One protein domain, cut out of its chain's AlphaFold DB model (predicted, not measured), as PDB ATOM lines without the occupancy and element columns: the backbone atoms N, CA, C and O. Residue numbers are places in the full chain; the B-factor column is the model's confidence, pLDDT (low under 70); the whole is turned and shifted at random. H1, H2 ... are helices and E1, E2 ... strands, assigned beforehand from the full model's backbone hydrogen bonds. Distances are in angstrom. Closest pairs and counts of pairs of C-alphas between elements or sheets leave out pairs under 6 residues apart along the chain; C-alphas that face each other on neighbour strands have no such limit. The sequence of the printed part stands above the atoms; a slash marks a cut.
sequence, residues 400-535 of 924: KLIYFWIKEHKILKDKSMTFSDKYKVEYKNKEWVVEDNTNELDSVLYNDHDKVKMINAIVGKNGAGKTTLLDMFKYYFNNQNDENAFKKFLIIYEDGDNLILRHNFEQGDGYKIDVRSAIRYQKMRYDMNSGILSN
ATOM      1  N   LYS A 400     192.865 241.628 177.246       78.12
ATOM      2  CA  LYS A 400     193.956 241.735 178.227       78.12
ATOM      3  C   LYS A 400     195.311 241.801 177.549       78.12
ATOM      4  O   LYS A 400     195.709 240.863 176.871       78.12
ATOM      5  N   LEU A 401     196.041 242.904 177.710       84.25
ATOM      6  CA  LEU A 401     197.385 243.010 177.140       84.25
ATOM      7  C   LEU A 401     198.357 242.159 177.963       84.25
ATOM      8  O   LEU A 401     198.487 242.372 179.162       84.25
ATOM      9  N   ILE A 402     199.045 241.218 177.316       88.31
ATOM     10  CA  ILE A 402     199.935 240.268 177.996       88.31
ATOM     11  C   ILE A 402     201.396 240.656 177.788       88.31
ATOM     12  O   ILE A 402     202.161 240.796 178.742       88.31
ATOM     13  N   TYR A 403     201.799 240.848 176.531       91.56
ATOM     14  CA  TYR A 403     203.206 241.015 176.187       91.56
ATOM     15  C   TYR A 403     203.393 241.874 174.943       91.56
ATOM     16  O   TYR A 403     202.635 241.778 173.979       91.56
ATOM     17  N   PHE A 404     204.463 242.664 174.933       90.69
ATOM     18  CA  PHE A 404     204.893 243.429 173.775       90.69
ATOM     19  C   PHE A 404     206.411 243.366 173.611       90.69
ATOM     20  O   PHE A 404     207.178 243.585 174.549       90.69
ATOM     21  N   TRP A 405     206.858 243.109 172.389       92.19
ATOM     22  CA  TRP A 405     208.252 243.195 171.994       92.19
ATOM     23  C   TRP A 405     208.416 244.107 170.796       92.19
ATOM     24  O   TRP A 405     207.642 244.051 169.839       92.19
ATOM     25  N   ILE A 406     209.496 244.883 170.823       88.44
ATOM     26  CA  ILE A 406     209.889 245.725 169.707       88.44
ATOM     27  C   ILE A 406     211.379 245.632 169.407       88.44
ATOM     28  O   ILE A 406     212.229 245.744 170.294       88.44
ATOM     29  N   LYS A 407     211.704 245.502 168.119       88.44
ATOM     30  CA  LYS A 407     213.082 245.485 167.640       88.44
ATOM     31  C   LYS A 407     213.732 246.854 167.688       88.44
ATOM     32  O   LYS A 407     214.859 246.966 168.157       88.44
ATOM     33  N   GLU A 408     213.066 247.874 167.158       85.94
ATOM     34  CA  GLU A 408     213.590 249.239 167.131       85.94
ATOM     35  C   GLU A 408     212.477 250.263 166.875       85.94
ATOM     36  O   GLU A 408     211.778 250.177 165.863       85.94
ATOM     37  N   HIS A 409     212.360 251.245 167.773       82.25
ATOM     38  CA  HIS A 409     211.579 252.471 167.601       82.25
ATOM     39  C   HIS A 409     212.150 253.596 168.464       82.25
ATOM     40  O   HIS A 409     212.156 253.506 169.694       82.25
ATOM     41  N   LYS A 410     212.608 254.680 167.826       83.88
ATOM     42  CA  LYS A 410     213.287 255.800 168.499       83.88
ATOM     43  C   LYS A 410     214.398 255.278 169.435       83.88
ATOM     44  O   LYS A 410     215.404 254.748 168.968       83.88
ATOM     45  N   ILE A 411     214.217 255.420 170.749       85.12
ATOM     46  CA  ILE A 411     215.153 254.963 171.782       85.12
ATOM     47  C   ILE A 411     215.000 253.474 172.138       85.12
ATOM     48  O   ILE A 411     215.960 252.849 172.593       85.12
ATOM     49  N   LEU A 412     213.823 252.883 171.935       86.12
ATOM     50  CA  LEU A 412     213.557 251.497 172.305       86.12
ATOM     51  C   LEU A 412     214.214 250.561 171.288       86.12
ATOM     52  O   LEU A 412     213.926 250.641 170.095       86.12
ATOM     53  N   LYS A 413     215.105 249.683 171.757       87.62
ATOM     54  CA  LYS A 413     215.835 248.718 170.925       87.62
ATOM     55  C   LYS A 413     215.826 247.345 171.581       87.62
ATOM     56  O   LYS A 413     216.249 247.223 172.725       87.62
ATOM     57  N   ASP A 414     215.357 246.354 170.831       88.81
ATOM     58  CA  ASP A 414     215.249 244.936 171.191       88.81
ATOM     59  C   ASP A 414     214.710 244.719 172.610       88.81
ATOM     60  O   ASP A 414     215.371 244.155 173.483       88.81
ATOM     61  N   LYS A 415     213.521 245.269 172.861       88.81
ATOM     62  CA  LYS A 415     212.956 245.359 174.204       88.81
ATOM     63  C   LYS A 415     211.691 244.520 174.315       88.81
ATOM     64  O   LYS A 415     210.720 244.776 173.609       88.81
ATOM     65  N   SER A 416     211.729 243.555 175.230       89.81
ATOM     66  CA  SER A 416     210.583 242.787 175.723       89.81
ATOM     67  C   SER A 416     209.939 243.495 176.910       89.81
ATOM     68  O   SER A 416     210.648 244.037 177.768       89.81
ATOM     69  N   MET A 417     208.613 243.499 176.948       91.00
ATOM     70  CA  MET A 417     207.798 244.141 177.975       91.00
ATOM     71  C   MET A 417     206.623 243.224 178.301       91.00
ATOM     72  O   MET A 417     205.862 242.854 177.407       91.00
ATOM     73  N   THR A 418     206.482 242.878 179.572       89.81
ATOM     74  CA  THR A 418     205.377 242.065 180.086       89.81
ATOM     75  C   THR A 418     204.399 242.982 180.816       89.81
ATOM     76  O   THR A 418     204.830 243.904 181.507       89.81
ATOM     77  N   PHE A 419     203.102 242.762 180.601       89.25
ATOM     78  CA  PHE A 419     202.007 243.556 181.174       89.25
ATOM     79  C   PHE A 419     201.161 242.739 182.157       89.25
ATOM     80  O   PHE A 419     200.567 243.310 183.062       89.25
ATOM     81  N   SER A 420     201.129 241.417 181.998       87.56
ATOM     82  CA  SER A 420     200.465 240.483 182.905       87.56
ATOM     83  C   SER A 420     201.302 239.213 182.994       87.56
ATOM     84  O   SER A 420     201.909 238.789 182.003       87.56
ATOM     85  N   ASP A 421     201.344 238.613 184.180       86.56
ATOM     86  CA  ASP A 421     202.027 237.347 184.435       86.56
ATOM     87  C   ASP A 421     201.136 236.124 184.210       86.56
ATOM     88  O   ASP A 421     201.597 235.007 184.439       86.56
ATOM     89  N   LYS A 422     199.910 236.293 183.700       86.31
ATOM     90  CA  LYS A 422     199.005 235.184 183.356       86.31
ATOM     91  C   LYS A 422     199.647 234.157 182.417       86.31
ATOM     92  O   LYS A 422     199.351 232.965 182.499       86.31
ATOM     93  N   TYR A 423     200.576 234.606 181.572       88.75
ATOM     94  CA  TYR A 423     201.392 233.750 180.718       88.75
ATOM     95  C   TYR A 423     202.879 234.010 180.941       88.75
ATOM     96  O   TYR A 423     203.331 235.155 181.015       88.75
ATOM     97  N   LYS A 424     203.670 232.937 180.951       89.81
ATOM     98  CA  LYS A 424     205.129 233.016 180.889       89.81
ATOM     99  C   LYS A 424     205.549 233.164 179.436       89.81
ATOM    100  O   LYS A 424     205.354 232.250 178.638       89.81
ATOM    101  N   VAL A 425     206.123 234.317 179.099       91.81
ATOM    102  CA  VAL A 425     206.637 234.609 177.757       91.81
ATOM    103  C   VAL A 425     208.157 234.717 177.806       91.81
ATOM    104  O   VAL A 425     208.707 235.700 178.305       91.81
ATOM    105  N   GLU A 426     208.847 233.722 177.255       91.38
ATOM    106  CA  GLU A 426     210.305 233.717 177.138       91.38
ATOM    107  C   GLU A 426     210.728 234.071 175.712       91.38
ATOM    108  O   GLU A 426     210.265 233.464 174.750       91.38
ATOM    109  N   TYR A 427     211.636 235.041 175.568       91.81
ATOM    110  CA  TYR A 427     212.223 235.422 174.282       91.81
ATOM    111  C   TYR A 427     213.730 235.165 174.280       91.81
ATOM    112  O   TYR A 427     214.483 235.809 175.017       91.81
ATOM    113  N   LYS A 428     214.190 234.246 173.425       89.44
ATOM    114  CA  LYS A 428     215.616 233.933 173.269       89.44
ATOM    115  C   LYS A 428     215.922 233.514 171.839       89.44
ATOM    116  O   LYS A 428     215.197 232.730 171.248       89.44
ATOM    117  N   ASN A 429     217.026 234.008 171.276       87.81
ATOM    118  CA  ASN A 429     217.510 233.607 169.947       87.81
ATOM    119  C   ASN A 429     216.460 233.718 168.820       87.81
ATOM    120  O   ASN A 429     216.418 232.855 167.949       87.81
ATOM    121  N   LYS A 430     215.645 234.787 168.812       88.12
ATOM    122  CA  LYS A 430     214.522 234.983 167.868       88.12
ATOM    123  C   LYS A 430     213.361 233.983 168.021       88.12
ATOM    124  O   LYS A 430     212.490 233.929 167.154       88.12
ATOM    125  N   GLU A 431     213.323 233.225 169.109       90.81
ATOM    126  CA  GLU A 431     212.247 232.288 169.421       90.81
ATOM    127  C   GLU A 431     211.477 232.774 170.658       90.81
ATOM    128  O   GLU A 431     212.082 233.166 171.660       90.81
ATOM    129  N   TRP A 432     210.146 232.779 170.559       94.06
ATOM    130  CA  TRP A 432     209.233 233.009 171.676       94.06
ATOM    131  C   TRP A 432     208.625 231.689 172.130       94.06
ATOM    132  O   TRP A 432     208.128 230.941 171.290       94.06
ATOM    133  N   VAL A 433     208.622 231.444 173.437       92.69
ATOM    134  CA  VAL A 433     207.860 230.361 174.072       92.69
ATOM    135  C   VAL A 433     206.834 231.000 174.999       92.69
ATOM    136  O   VAL A 433     207.197 231.798 175.862       92.69
ATOM    137  N   VAL A 434     205.557 230.686 174.781       91.75
ATOM    138  CA  VAL A 434     204.423 231.197 175.562       91.75
ATOM    139  C   VAL A 434     203.763 230.027 176.284       91.75
ATOM    140  O   VAL A 434     203.278 229.118 175.615       91.75
ATOM    141  N   GLU A 435     203.736 230.040 177.615       91.94
ATOM    142  CA  GLU A 435     203.150 228.974 178.447       91.94
ATOM    143  C   GLU A 435     202.181 229.550 179.490       91.94
ATOM    144  O   GLU A 435     202.362 230.680 179.948       91.94
ATOM    145  N   ASP A 436     201.170 228.778 179.893       87.31
ATOM    146  CA  ASP A 436     200.246 229.175 180.967       87.31
ATOM    147  C   ASP A 436     200.992 229.328 182.309       87.31
ATOM    148  O   ASP A 436     201.825 228.490 182.673       87.31
ATOM    149  N   ASN A 437     200.683 230.378 183.081       86.19
ATOM    150  CA  ASN A 437     201.212 230.542 184.435       86.19
ATOM    151  C   ASN A 437     200.170 230.137 185.484       86.19
ATOM    152  O   ASN A 437     199.209 230.853 185.741       86.19
ATOM    153  N   THR A 438     200.394 229.012 186.163       79.19
ATOM    154  CA  THR A 438     199.497 228.534 187.232       79.19
ATOM    155  C   THR A 438     199.550 229.371 188.513       79.19
ATOM    156  O   THR A 438     198.732 229.158 189.399       79.19
ATOM    157  N   ASN A 439     200.532 230.269 188.633       78.88
ATOM    158  CA  ASN A 439     200.768 231.108 189.810       78.88
ATOM    159  C   ASN A 439     200.627 232.599 189.461       78.88
ATOM    160  O   ASN A 439     201.420 233.407 189.936       78.88
ATOM    161  N   GLU A 440     199.705 232.935 188.561       81.31
ATOM    162  CA  GLU A 440     199.440 234.320 188.163       81.31
ATOM    163  C   GLU A 440     198.887 235.163 189.325       81.31
ATOM    164  O   GLU A 440     198.233 234.633 190.231       81.31
ATOM    165  N   LEU A 441     199.197 236.462 189.325       76.00
ATOM    166  CA  LEU A 441     198.861 237.393 190.408       76.00
ATOM    167  C   LEU A 441     197.630 238.263 190.117       76.00
ATOM    168  O   LEU A 441     197.132 238.944 191.016       76.00
ATOM    169  N   ASP A 442     197.119 238.257 188.891       73.38
ATOM    170  CA  ASP A 442     195.982 239.069 188.474       73.38
ATOM    171  C   ASP A 442     194.724 238.783 189.299       73.38
ATOM    172  O   ASP A 442     194.052 239.728 189.723       73.38
ATOM    173  N   SER A 443     194.441 237.508 189.587       67.62
ATOM    174  CA  SER A 443     193.298 237.098 190.423       67.62
ATOM    175  C   SER A 443     193.384 237.568 191.882       67.62
ATOM    176  O   SER A 443     192.372 237.617 192.581       67.62
ATOM    177  N   VAL A 444     194.575 237.951 192.354       75.12
ATOM    178  CA  VAL A 444     194.794 238.512 193.699       75.12
ATOM    179  C   VAL A 444     194.601 240.035 193.710       75.12
ATOM    180  O   VAL A 444     194.200 240.606 194.726       75.12
ATOM    181  N   LEU A 445     194.884 240.709 192.592       72.50
ATOM    182  CA  LEU A 445     194.930 242.175 192.490       72.50
ATOM    183  C   LEU A 445     193.611 242.792 192.003       72.50
ATOM    184  O   LEU A 445     193.277 243.938 192.353       72.50
ATOM    185  N   TYR A 446     192.863 242.049 191.189       77.38
ATOM    186  CA  TYR A 446     191.635 242.513 190.553       77.38
ATOM    187  C   TYR A 446     190.470 241.588 190.883       77.38
ATOM    188  O   TYR A 446     190.606 240.373 190.931       77.38
ATOM    189  N   ASN A 447     189.308 242.194 191.124       73.81
ATOM    190  CA  ASN A 447     188.074 241.469 191.389       73.81
ATOM    191  C   ASN A 447     187.272 241.337 190.087       73.81
ATOM    192  O   ASN A 447     187.185 242.285 189.302       73.81
ATOM    193  N   ASP A 448     186.616 240.199 189.882       67.25
ATOM    194  CA  ASP A 448     185.777 239.950 188.706       67.25
ATOM    195  C   ASP A 448     184.618 240.949 188.585       67.25
ATOM    196  O   ASP A 448     184.171 241.256 187.480       67.25
ATOM    197  N   HIS A 449     184.176 241.532 189.702       71.25
ATOM    198  CA  HIS A 449     183.127 242.555 189.722       71.25
ATOM    199  C   HIS A 449     183.615 243.983 189.419       71.25
ATOM    200  O   HIS A 449     182.790 244.852 189.131       71.25
ATOM    201  N   ASP A 450     184.924 244.240 189.474       80.56
ATOM    202  CA  ASP A 450     185.486 245.558 189.177       80.56
ATOM    203  C   ASP A 450     185.522 245.802 187.665       80.56
ATOM    204  O   ASP A 450     185.791 244.892 186.877       80.56
ATOM    205  N   LYS A 451     185.309 247.056 187.256       79.38
ATOM    206  CA  LYS A 451     185.503 247.487 185.865       79.38
ATOM    207  C   LYS A 451     186.986 247.589 185.531       79.38
ATOM    208  O   LYS A 451     187.387 247.248 184.425       79.38
ATOM    209  N   VAL A 452     187.812 248.034 186.474       86.25
ATOM    210  CA  VAL A 452     189.267 248.085 186.310       86.25
ATOM    211  C   VAL A 452     189.841 246.671 186.398       86.25
ATOM    212  O   VAL A 452     189.879 246.082 187.476       86.25
ATOM    213  N   LYS A 453     190.307 246.149 185.260       83.69
ATOM    214  CA  LYS A 453     190.851 244.788 185.123       83.69
ATOM    215  C   LYS A 453     192.374 244.723 185.140       83.69
ATOM    216  O   LYS A 453     192.925 243.644 185.321       83.69
ATOM    217  N   MET A 454     193.055 245.852 184.926       87.38
ATOM    218  CA  MET A 454     194.518 245.890 184.901       87.38
ATOM    219  C   MET A 454     195.059 247.300 185.145       87.38
ATOM    220  O   MET A 454     194.507 248.282 184.646       87.38
ATOM    221  N   ILE A 455     196.155 247.398 185.898       90.00
ATOM    222  CA  ILE A 455     196.917 248.626 186.141       90.00
ATOM    223  C   ILE A 455     198.400 248.301 185.961       90.00
ATOM    224  O   ILE A 455     198.948 247.494 186.707       90.00
ATOM    225  N   ASN A 456     199.050 248.962 185.010       91.50
ATOM    226  CA  ASN A 456     200.473 248.824 184.732       91.50
ATOM    227  C   ASN A 456     201.205 250.148 184.930       91.50
ATOM    228  O   ASN A 456     200.714 251.201 184.514       91.50
ATOM    229  N   ALA A 457     202.416 250.081 185.483       90.88
ATOM    230  CA  ALA A 457     203.308 251.230 185.606       90.88
ATOM    231  C   ALA A 457     204.520 251.109 184.681       90.88
ATOM    232  O   ALA A 457     205.187 250.080 184.644       90.88
ATOM    233  N   ILE A 458     204.856 252.183 183.973       90.38
ATOM    234  CA  ILE A 458     206.072 252.313 183.171       90.38
ATOM    235  C   ILE A 458     207.055 253.216 183.915       90.38
ATOM    236  O   ILE A 458     206.775 254.387 184.185       90.38
ATOM    237  N   VAL A 459     208.241 252.682 184.199       87.00
ATOM    238  CA  VAL A 459     209.236 253.304 185.082       87.00
ATOM    239  C   VAL A 459     210.607 253.308 184.400       87.00
ATOM    240  O   VAL A 459     210.941 252.421 183.613       87.00
ATOM    241  N   GLY A 460     211.416 254.343 184.629       81.50
ATOM    242  CA  GLY A 460     212.645 254.554 183.856       81.50
ATOM    243  C   GLY A 460     213.278 255.924 184.090       81.50
ATOM    244  O   GLY A 460     212.576 256.858 184.460       81.50
ATOM    245  N   LYS A 461     214.585 256.095 183.826       76.75
ATOM    246  CA  LYS A 461     215.233 257.426 183.868       76.75
ATOM    247  C   LYS A 461     214.533 258.389 182.901       76.75
ATOM    248  O   LYS A 461     213.835 257.976 181.968       76.75
ATOM    249  N   ASN A 462     214.741 259.689 183.085       77.88
ATOM    250  CA  ASN A 462     214.352 260.661 182.065       77.88
ATOM    251  C   ASN A 462     215.041 260.318 180.745       77.88
ATOM    252  O   ASN A 462     216.225 259.985 180.713       77.88
ATOM    253  N   GLY A 463     214.257 260.330 179.669       78.00
ATOM    254  CA  GLY A 463     214.727 259.887 178.366       78.00
ATOM    255  C   GLY A 463     214.985 258.383 178.261       78.00
ATOM    256  O   GLY A 463     215.712 258.013 177.364       78.00
ATOM    257  N   ALA A 464     214.422 257.514 179.117       83.25
ATOM    258  CA  ALA A 464     214.505 256.049 178.961       83.25
ATOM    259  C   ALA A 464     213.487 255.464 177.956       83.25
ATOM    260  O   ALA A 464     213.541 254.274 177.652       83.25
ATOM    261  N   GLY A 465     212.564 256.288 177.445       85.25
ATOM    262  CA  GLY A 465     211.534 255.879 176.483       85.25
ATOM    263  C   GLY A 465     210.133 255.664 177.065       85.25
ATOM    264  O   GLY A 465     209.315 255.054 176.392       85.25
ATOM    265  N   LYS A 466     209.834 256.168 178.273       87.44
ATOM    266  CA  LYS A 466     208.511 256.053 178.926       87.44
ATOM    267  C   LYS A 466     207.377 256.644 178.076       87.44
ATOM    268  O   LYS A 466     206.532 255.905 177.583       87.44
ATOM    269  N   THR A 467     207.438 257.949 177.802       82.12
ATOM    270  CA  THR A 467     206.499 258.645 176.907       82.12
ATOM    271  C   THR A 467     206.531 258.062 175.497       82.12
ATOM    272  O   THR A 467     205.498 257.940 174.866       82.12
ATOM    273  N   THR A 468     207.696 257.600 175.019       83.75
ATOM    274  CA  THR A 468     207.796 256.905 173.723       83.75
ATOM    275  C   THR A 468     206.971 255.619 173.686       83.75
ATOM    276  O   THR A 468     206.342 255.344 172.673       83.75
ATOM    277  N   LEU A 469     206.956 254.839 174.769       85.06
ATOM    278  CA  LEU A 469     206.137 253.637 174.860       85.06
ATOM    279  C   LEU A 469     204.644 253.986 174.913       85.06
ATOM    280  O   LEU A 469     203.869 253.395 174.166       85.06
ATOM    281  N   LEU A 470     204.247 254.976 175.723       79.69
ATOM    282  CA  LEU A 470     202.860 255.461 175.746       79.69
ATOM    283  C   LEU A 470     202.412 255.974 174.376       79.69
ATOM    284  O   LEU A 470     201.360 255.573 173.893       79.69
ATOM    285  N   ASP A 471     203.229 256.800 173.723       73.38
ATOM    286  CA  ASP A 471     203.024 257.282 172.356       73.38
ATOM    287  C   ASP A 471     202.802 256.125 171.384       73.38
ATOM    288  O   ASP A 471     201.957 256.200 170.494       73.38
ATOM    289  N   MET A 472     203.537 255.025 171.544       74.81
ATOM    290  CA  MET A 472     203.349 253.884 170.665       74.81
ATOM    291  C   MET A 472     201.967 253.242 170.834       74.81
ATOM    292  O   MET A 472     201.286 252.995 169.835       74.81
ATOM    293  N   PHE A 473     201.518 253.029 172.074       72.81
ATOM    294  CA  PHE A 473     200.135 252.613 172.344       72.81
ATOM    295  C   PHE A 473     199.131 253.642 171.819       72.81
ATOM    296  O   PHE A 473     198.089 253.300 171.272       72.81
ATOM    297  N   LYS A 474     199.481 254.921 171.895       62.62
ATOM    298  CA  LYS A 474     198.637 256.029 171.474       62.62
ATOM    299  C   LYS A 474     198.422 256.125 169.964       62.62
ATOM    300  O   LYS A 474     197.315 256.448 169.531       62.62
ATOM    301  N   TYR A 475     199.454 255.874 169.160       56.59
ATOM    302  CA  TYR A 475     199.401 256.081 167.707       56.59
ATOM    303  C   TYR A 475     199.178 254.808 166.911       56.59
ATOM    304  O   TYR A 475     198.479 254.857 165.904       56.59
ATOM    305  N   TYR A 476     199.733 253.679 167.341       57.66
ATOM    306  CA  TYR A 476     199.789 252.488 166.488       57.66
ATOM    307  C   TYR A 476     198.720 251.458 166.813       57.66
ATOM    308  O   TYR A 476     198.374 250.626 165.981       57.66
ATOM    309  N   PHE A 477     198.142 251.538 168.006       55.94
ATOM    310  CA  PHE A 477     197.073 250.631 168.391       55.94
ATOM    311  C   PHE A 477     195.698 251.113 167.928       55.94
ATOM    312  O   PHE A 477     194.808 250.281 167.773       55.94
ATOM    313  N   ASN A 478     195.558 252.415 167.632       45.31
ATOM    314  CA  ASN A 478     194.287 253.057 167.281       45.31
ATOM    315  C   ASN A 478     194.240 253.679 165.860       45.31
ATOM    316  O   ASN A 478     193.156 253.985 165.378       45.31
ATOM    317  N   ASN A 479     195.372 253.871 165.154       44.56
ATOM    318  CA  ASN A 479     195.395 254.494 163.814       44.56
ATOM    319  C   ASN A 479     196.204 253.704 162.767       44.56
ATOM    320  O   ASN A 479     197.323 253.271 163.017       44.56
ATOM    321  N   GLN A 480     195.636 253.593 161.560       44.53
ATOM    322  CA  GLN A 480     196.089 252.762 160.431       44.53
ATOM    323  C   GLN A 480     197.012 253.473 159.412       44.53
ATOM    324  O   GLN A 480     196.875 253.247 158.219       44.53
ATOM    325  N   ASN A 481     197.884 254.410 159.808       41.91
ATOM    326  CA  ASN A 481     198.471 255.340 158.817       41.91
ATOM    327  C   ASN A 481     199.982 255.615 158.921       41.91
ATOM    328  O   ASN A 481     200.418 256.662 158.449       41.91
ATOM    329  N   ASP A 482     200.808 254.737 159.496       48.41
ATOM    330  CA  ASP A 482     202.263 254.971 159.441       48.41
ATOM    331  C   ASP A 482     203.067 253.689 159.175       48.41
ATOM    332  O   ASP A 482     203.523 252.999 160.088       48.41
ATOM    333  N   GLU A 483     203.227 253.386 157.883       39.47
ATOM    334  CA  GLU A 483     203.908 252.206 157.325       39.47
ATOM    335  C   GLU A 483     205.381 252.071 157.771       39.47
ATOM    336  O   GLU A 483     205.947 250.982 157.734       39.47
ATOM    337  N   ASN A 484     206.011 253.158 158.237       48.62
ATOM    338  CA  ASN A 484     207.439 253.205 158.591       48.62
ATOM    339  C   ASN A 484     207.712 253.373 160.091       48.62
ATOM    340  O   ASN A 484     208.849 253.627 160.501       48.62
ATOM    341  N   ALA A 485     206.683 253.245 160.923       53.50
ATOM    342  CA  ALA A 485     206.758 253.572 162.336       53.50
ATOM    343  C   ALA A 485     207.812 252.782 163.119       53.50
ATOM    344  O   ALA A 485     208.557 253.357 163.916       53.50
ATOM    345  N   PHE A 486     207.887 251.465 162.920       65.31
ATOM    346  CA  PHE A 486     208.835 250.616 163.636       65.31
ATOM    347  C   PHE A 486     209.205 249.340 162.890       65.31
ATOM    348  O   PHE A 486     208.371 248.714 162.245       65.31
ATOM    349  N   LYS A 487     210.478 248.937 163.021       73.00
ATOM    350  CA  LYS A 487     211.082 247.874 162.199       73.00
ATOM    351  C   LYS A 487     210.371 246.530 162.339       73.00
ATOM    352  O   LYS A 487     209.827 246.018 161.369       73.00
ATOM    353  N   LYS A 488     210.418 245.925 163.528       85.12
ATOM    354  CA  LYS A 488     209.812 244.616 163.808       85.12
ATOM    355  C   LYS A 488     209.191 244.614 165.202       85.12
ATOM    356  O   LYS A 488     209.796 245.180 166.112       85.12
ATOM    357  N   PHE A 489     208.036 243.983 165.375       86.69
ATOM    358  CA  PHE A 489     207.357 243.863 166.665       86.69
ATOM    359  C   PHE A 489     206.561 242.555 166.783       86.69
ATOM    360  O   PHE A 489     206.213 241.938 165.776       86.69
ATOM    361  N   LEU A 490     206.261 242.174 168.025       87.12
ATOM    362  CA  LEU A 490     205.300 241.136 168.395       87.12
ATOM    363  C   LEU A 490     204.472 241.660 169.563       87.12
ATOM    364  O   LEU A 490     205.025 242.169 170.533       87.12
ATOM    365  N   ILE A 491     203.163 241.494 169.490       85.38
ATOM    366  CA  ILE A 491     202.253 241.736 170.600       85.38
ATOM    367  C   ILE A 491     201.397 240.503 170.857       85.38
ATOM    368  O   ILE A 491     200.976 239.832 169.917       85.38
ATOM    369  N   ILE A 492     201.139 240.241 172.134       86.88
ATOM    370  CA  ILE A 492     200.277 239.172 172.619       86.88
ATOM    371  C   ILE A 492     199.226 239.784 173.544       86.88
ATOM    372  O   ILE A 492     199.571 240.516 174.479       86.88
ATOM    373  N   TYR A 493     197.956 239.494 173.286       80.88
ATOM    374  CA  TYR A 493     196.834 239.933 174.110       80.88
ATOM    375  C   TYR A 493     195.713 238.890 174.102       80.88
ATOM    376  O   TYR A 493     195.567 238.151 173.135       80.88
ATOM    377  N   GLU A 494     194.929 238.813 175.169       77.44
ATOM    378  CA  GLU A 494     193.680 238.049 175.193       77.44
ATOM    379  C   GLU A 494     192.560 238.865 174.549       77.44
ATOM    380  O   GLU A 494     192.540 240.085 174.693       77.44
ATOM    381  N   ASP A 495     191.654 238.192 173.850       71.12
ATOM    382  CA  ASP A 495     190.373 238.713 173.366       71.12
ATOM    383  C   ASP A 495     189.309 237.654 173.696       71.12
ATOM    384  O   ASP A 495     189.064 236.713 172.928       71.12
ATOM    385  N   GLY A 496     188.776 237.742 174.919       69.19
ATOM    386  CA  GLY A 496     187.890 236.726 175.493       69.19
ATOM    387  C   GLY A 496     188.614 235.406 175.705       69.19
ATOM    388  O   GLY A 496     189.696 235.370 176.280       69.19
ATOM    389  N   ASP A 497     188.046 234.321 175.182       65.56
ATOM    390  CA  ASP A 497     188.611 232.971 175.304       65.56
ATOM    391  C   ASP A 497     189.739 232.675 174.293       65.56
ATOM    392  O   ASP A 497     190.072 231.512 174.050       65.56
ATOM    393  N   ASN A 498     190.300 233.700 173.640       64.75
ATOM    394  CA  ASN A 498     191.361 233.539 172.647       64.75
ATOM    395  C   ASN A 498     192.612 234.336 173.017       64.75
ATOM    396  O   ASN A 498     192.540 235.517 173.347       64.75
ATOM    397  N   LEU A 499     193.774 233.714 172.835       73.06
ATOM    398  CA  LEU A 499     195.074 234.367 172.884       73.06
ATOM    399  C   LEU A 499     195.486 234.822 171.477       73.06
ATOM    400  O   LEU A 499     195.689 234.021 170.564       73.06
ATOM    401  N   ILE A 500     195.635 236.123 171.287       75.94
ATOM    402  CA  ILE A 500     195.939 236.733 169.999       75.94
ATOM    403  C   ILE A 500     197.401 237.169 169.943       75.94
ATOM    404  O   ILE A 500     197.868 237.924 170.791       75.94
ATOM    405  N   LEU A 501     198.119 236.734 168.904       80.62
ATOM    406  CA  LEU A 501     199.515 237.080 168.652       80.62
ATOM    407  C   LEU A 501     199.623 237.836 167.323       80.62
ATOM    408  O   LEU A 501     199.405 237.243 166.267       80.62
ATOM    409  N   ARG A 502     199.982 239.126 167.353       77.75
ATOM    410  CA  ARG A 502     200.172 239.958 166.146       77.75
ATOM    411  C   ARG A 502     201.634 240.355 165.939       77.75
ATOM    412  O   ARG A 502     202.283 240.807 166.879       77.75
ATOM    413  N   HIS A 503     202.152 240.246 164.714       81.69
ATOM    414  CA  HIS A 503     203.549 240.590 164.391       81.69
ATOM    415  C   HIS A 503     203.750 241.062 162.947       81.69
ATOM    416  O   HIS A 503     203.049 240.615 162.055       81.69
ATOM    417  N   ASN A 504     204.792 241.833 162.643       76.06
ATOM    418  CA  ASN A 504     205.141 242.227 161.259       76.06
ATOM    419  C   ASN A 504     206.390 241.496 160.697       76.06
ATOM    420  O   ASN A 504     207.175 242.050 159.922       76.06
ATOM    421  N   PHE A 505     206.620 240.248 161.114       80.88
ATOM    422  CA  PHE A 505     207.709 239.403 160.599       80.88
ATOM    423  C   PHE A 505     207.508 239.029 159.122       80.88
ATOM    424  O   PHE A 505     206.378 238.875 158.660       80.88
ATOM    425  N   GLU A 506     208.608 238.898 158.384       77.12
ATOM    426  CA  GLU A 506     208.659 238.464 156.981       77.12
ATOM    427  C   GLU A 506     209.198 237.033 156.864       77.12
ATOM    428  O   GLU A 506     209.958 236.558 157.719       77.12
ATOM    429  N   GLN A 507     208.829 236.341 155.778       68.62
ATOM    430  CA  GLN A 507     209.413 235.041 155.448       68.62
ATOM    431  C   GLN A 507     210.937 235.192 155.281       68.62
ATOM    432  O   GLN A 507     211.409 235.983 154.471       68.62
ATOM    433  N   GLY A 508     211.711 234.442 156.072       70.31
ATOM    434  CA  GLY A 508     213.181 234.505 156.088       70.31
ATOM    435  C   GLY A 508     213.797 235.272 157.265       70.31
ATOM    436  O   GLY A 508     214.993 235.121 157.516       70.31
ATOM    437  N   ASP A 509     213.008 236.002 158.065       79.62
ATOM    438  CA  ASP A 509     213.529 236.727 159.240       79.62
ATOM    439  C   ASP A 509     214.089 235.792 160.343       79.62
ATOM    440  O   ASP A 509     214.882 236.215 161.201       79.62
ATOM    441  N   GLY A 510     213.688 234.514 160.322       82.62
ATOM    442  CA  GLY A 510     214.120 233.470 161.257       82.62
ATOM    443  C   GLY A 510     213.419 233.500 162.619       82.62
ATOM    444  O   GLY A 510     213.864 232.814 163.534       82.62
ATOM    445  N   TYR A 511     212.356 234.295 162.766       85.31
ATOM    446  CA  TYR A 511     211.548 234.363 163.983       85.31
ATOM    447  C   TYR A 511     210.617 233.153 164.112       85.31
ATOM    448  O   TYR A 511     209.978 232.760 163.135       85.31
ATOM    449  N   LYS A 512     210.502 232.592 165.322       85.06
ATOM    450  CA  LYS A 512     209.554 231.507 165.626       85.06
ATOM    451  C   LYS A 512     208.781 231.788 166.901       85.06
ATOM    452  O   LYS A 512     209.323 232.343 167.848       85.06
ATOM    453  N   ILE A 513     207.526 231.363 166.930       85.88
ATOM    454  CA  ILE A 513     206.653 231.509 168.093       85.88
ATOM    455  C   ILE A 513     206.075 230.128 168.414       85.88
ATOM    456  O   ILE A 513     205.352 229.576 167.581       85.88
ATOM    457  N   ASP A 514     206.393 229.586 169.586       85.50
ATOM    458  CA  ASP A 514     205.842 228.355 170.163       85.50
ATOM    459  C   ASP A 514     204.843 228.730 171.269       85.50
ATOM    460  O   ASP A 514     205.153 229.542 172.140       85.50
ATOM    461  N   VAL A 515     203.629 228.183 171.207       83.62
ATOM    462  CA  VAL A 515     202.551 228.486 172.161       83.62
ATOM    463  C   VAL A 515     202.084 227.174 172.774       83.62
ATOM    464  O   VAL A 515     201.575 226.301 172.071       83.62
ATOM    465  N   ARG A 516     202.258 227.051 174.088       86.06
ATOM    466  CA  ARG A 516     201.896 225.901 174.922       86.06
ATOM    467  C   ARG A 516     200.875 226.351 175.959       86.06
ATOM    468  O   ARG A 516     201.149 226.381 177.156       86.06
ATOM    469  N   SER A 517     199.713 226.749 175.465       73.94
ATOM    470  CA  SER A 517     198.580 227.164 176.285       73.94
ATOM    471  C   SER A 517     197.413 226.206 176.084       73.94
ATOM    472  O   SER A 517     197.221 225.672 174.986       73.94
ATOM    473  N   ALA A 518     196.639 225.982 177.145       67.38
ATOM    474  CA  ALA A 518     195.367 225.270 177.075       67.38
ATOM    475  C   ALA A 518     194.275 226.090 176.356       67.38
ATOM    476  O   ALA A 518     193.304 225.512 175.859       67.38
ATOM    477  N   ILE A 519     194.434 227.416 176.289       65.94
ATOM    478  CA  ILE A 519     193.501 228.336 175.633       65.94
ATOM    479  C   ILE A 519     193.805 228.408 174.130       65.94
ATOM    480  O   ILE A 519     194.942 228.247 173.677       65.94
ATOM    481  N   ARG A 520     192.761 228.618 173.320       63.06
ATOM    482  CA  ARG A 520     192.887 228.744 171.861       63.06
ATOM    483  C   ARG A 520     193.749 229.954 171.514       63.06
ATOM    484  O   ARG A 520     193.604 231.000 172.135       63.06
ATOM    485  N   TYR A 521     194.592 229.843 170.488       61.81
ATOM    486  CA  TYR A 521     195.418 230.963 170.041       61.81
ATOM    487  C   TYR A 521     195.332 231.215 168.535       61.81
ATOM    488  O   TYR A 521     195.131 230.294 167.742       61.81
ATOM    489  N   GLN A 522     195.539 232.470 168.139       63.66
ATOM    490  CA  GLN A 522     195.605 232.902 166.741       63.66
ATOM    491  C   GLN A 522     196.907 233.668 166.487       63.66
ATOM    492  O   GLN A 522     197.244 234.593 167.226       63.66
ATOM    493  N   LYS A 523     197.637 233.296 165.427       64.69
ATOM    494  CA  LYS A 523     198.826 234.023 164.954       64.69
ATOM    495  C   LYS A 523     198.445 234.833 163.724       64.69
ATOM    496  O   LYS A 523     198.009 234.266 162.730       64.69
ATOM    497  N   MET A 524     198.618 236.143 163.801       62.81
ATOM    498  CA  MET A 524     198.256 237.075 162.743       62.81
ATOM    499  C   MET A 524     199.466 237.913 162.343       62.81
ATOM    500  O   MET A 524     200.102 238.568 163.175       62.81
ATOM    501  N   ARG A 525     199.765 237.943 161.046       58.88
ATOM    502  CA  ARG A 525     200.684 238.940 160.509       58.88
ATOM    503  C   ARG A 525     199.978 240.300 160.538       58.88
ATOM    504  O   ARG A 525     198.821 240.413 160.152       58.88
ATOM    505  N   TYR A 526     200.648 241.315 161.064       47.78
ATOM    506  CA  TYR A 526     200.168 242.682 161.078       47.78
ATOM    507  C   TYR A 526     200.221 243.219 159.658       47.78
ATOM    508  O   TYR A 526     201.310 243.328 159.089       47.78
ATOM    509  N   ASP A 527     199.054 243.568 159.133       45.66
ATOM    510  CA  ASP A 527     198.936 244.337 157.908       45.66
ATOM    511  C   ASP A 527     198.419 245.744 158.230       45.66
ATOM    512  O   ASP A 527     197.621 245.939 159.156       45.66
ATOM    513  N   MET A 528     198.908 246.724 157.473       46.00
ATOM    514  CA  MET A 528     198.971 248.157 157.805       46.00
ATOM    515  C   MET A 528     197.599 248.844 157.973       46.00
ATOM    516  O   MET A 528     197.530 250.007 158.363       46.00
ATOM    517  N   ASN A 529     196.511 248.093 157.770       33.75
ATOM    518  CA  ASN A 529     195.129 248.553 157.652       33.75
ATOM    519  C   ASN A 529     194.184 247.989 158.737       33.75
ATOM    520  O   ASN A 529     192.970 247.923 158.541       33.75
ATOM    521  N   SER A 530     194.701 247.568 159.899       40.25
ATOM    522  CA  SER A 530     193.869 247.271 161.077       40.25
ATOM    523  C   SER A 530     194.571 247.689 162.369       40.25
ATOM    524  O   SER A 530     195.720 247.329 162.602       40.25
ATOM    525  N   GLY A 531     193.894 248.468 163.222       44.44
ATOM    526  CA  GLY A 531     194.426 248.806 164.546       44.44
ATOM    527  C   GLY A 531     194.722 247.528 165.335       44.44
ATOM    528  O   GLY A 531     193.952 246.565 165.272       44.44
ATOM    529  N   ILE A 532     195.857 247.500 166.039       50.88
ATOM    530  CA  ILE A 532     196.347 246.319 166.769       50.88
ATOM    531  C   ILE A 532     195.326 245.829 167.814       50.88
ATOM    532  O   ILE A 532     195.182 244.623 167.987       50.88
ATOM    533  N   LEU A 533     194.578 246.747 168.438       56.41
ATOM    534  CA  LEU A 533     193.501 246.471 169.396       56.41
ATOM    535  C   LEU A 533     192.191 247.132 168.931       56.41
ATOM    536  O   LEU A 533     191.678 248.051 169.561       56.41
ATOM    537  N   SER A 534     191.649 246.694 167.793       46.31
ATOM    538  CA  SER A 534     190.500 247.341 167.131       46.31
ATOM    539  C   SER A 534     189.195 247.387 167.942       46.31
ATOM    540  O   SER A 534     188.300 248.138 167.567       46.31
ATOM    541  N   ASN A 535     189.082 246.604 169.021       50.16
ATOM    542  CA  ASN A 535     187.933 246.588 169.941       50.16
ATOM    543  C   ASN A 535     188.267 247.255 171.298       50.16
ATOM    544  O   ASN A 535     187.607 246.993 172.306       50.16
TER     545      ASN A 535
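AT A GLANCE: This is residues 400 to 535 of the 924 residues of the protein "ATPase_AAA_core domain-containing protein" of Lysinibacillus sphaericus (UniProt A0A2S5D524). Two sheets make a lopsided sandwich: a curled sheet of five strands, E2, E1, E6, E7 and E9, is partly face to face with a smaller sheet of three, E3, E4 and E8, and their strands run at only 12 degrees to each other. Outside this sandwich, H1, E5 and H2 make a loose loop in which H2 only grazes the larger sheet and residues 447 to 452 stick out. The 136 printed residues hold, in order, E1, E2, E3, E4, H1, E5, H2, E6, E7, E8 and E9, two named helices and nine named strands, a mostly strand domain. Both sheets are mixed, in the orders E2, E1, E6, E7, E9 and E3, E4, E8. The whole is compact, with a radius of gyration of the C-alphas of 15.1 A and spans of 40 by 35 by 28 A.

HOW THE PARTS SIT: E1, residues 400 to 409, bends by 67 degrees at residue 406 and forms an antiparallel hairpin with E2, residues 412 to 418, where N 406 and O 415 are 3.0 A apart, within hydrogen-bond range. The chain then changes to the other sheet with E3, residues 423 to 428; the closest C-alphas of E2 and E3, those of Ser 416 and Tyr 427, are 7.7 A apart. E3 forms an antiparallel hairpin with E4, residues 431 to 436, and N 426 and O 433 are 2.9 A apart. H1, residues 442 to 445, is on neither sheet. E5, residues 452 to 460, pairs with no named strand; its closest C-alpha to E1 is that of Met 454, 7.9 A from that of Lys 400. H2, residues 466 to 476, only grazes the five-stranded sheet with its residues 466 to 472, and its closest C-alphas to E5 are those of Lys 466 and Ile 458, 6.2 A apart. H1 and H2 are apart. E6, residues 489 to 495, is the antiparallel neighbour of E1 at 170 degrees, with N 492 and O 403 2.8 A apart. E6 forms an antiparallel hairpin with E7, residues 498 to 503, where N 500 and O 493 are 2.7 A apart. E8, residues 512 to 516, is parallel to E4 at 13 degrees, with N 514 and O 432 2.8 A apart. E9, residues 520 to 525, is parallel to E7 at 19 degrees, with N 524 and O 501 2.8 A apart. The edge strands of the larger sheet, which is twisted, are E2 and E9. The parts of the two sheets that face each other are 10.0 A centre to centre. In H2 every O i to N i+4 pair is within hydrogen-bond range; H1 is too short for such a pair.

IN THESE COORDINATES: E1 begins at C-alpha 400, (193.956, 241.735, 178.227), and measures 23.2 A from first to last C-alpha. E2 measures 14.7 A, E3 16.1 A and E4 16.9 A. H1 measures 5.2 A. E5 is 24.4 A long and begins at C-alpha 452, (189.267, 248.085, 186.310). H2 measures 15.6 A, E6 19.0 A, E7 16.3 A and E8 13.3 A. E9, 17.1 A long, ends at C-alpha 525, (200.684, 238.940, 160.509).

THE WHOLE: The two C-alphas farthest apart, those of His 449 and Gly 508, are 45.8 A from each other. The printed part has no cut. The link from H2 to E6, residues 477 to 488, is long. The mean pLDDT of the printed part is 75.9; it is under 70 at 37 residues, among them residues 474 to 486 and 518 to 535.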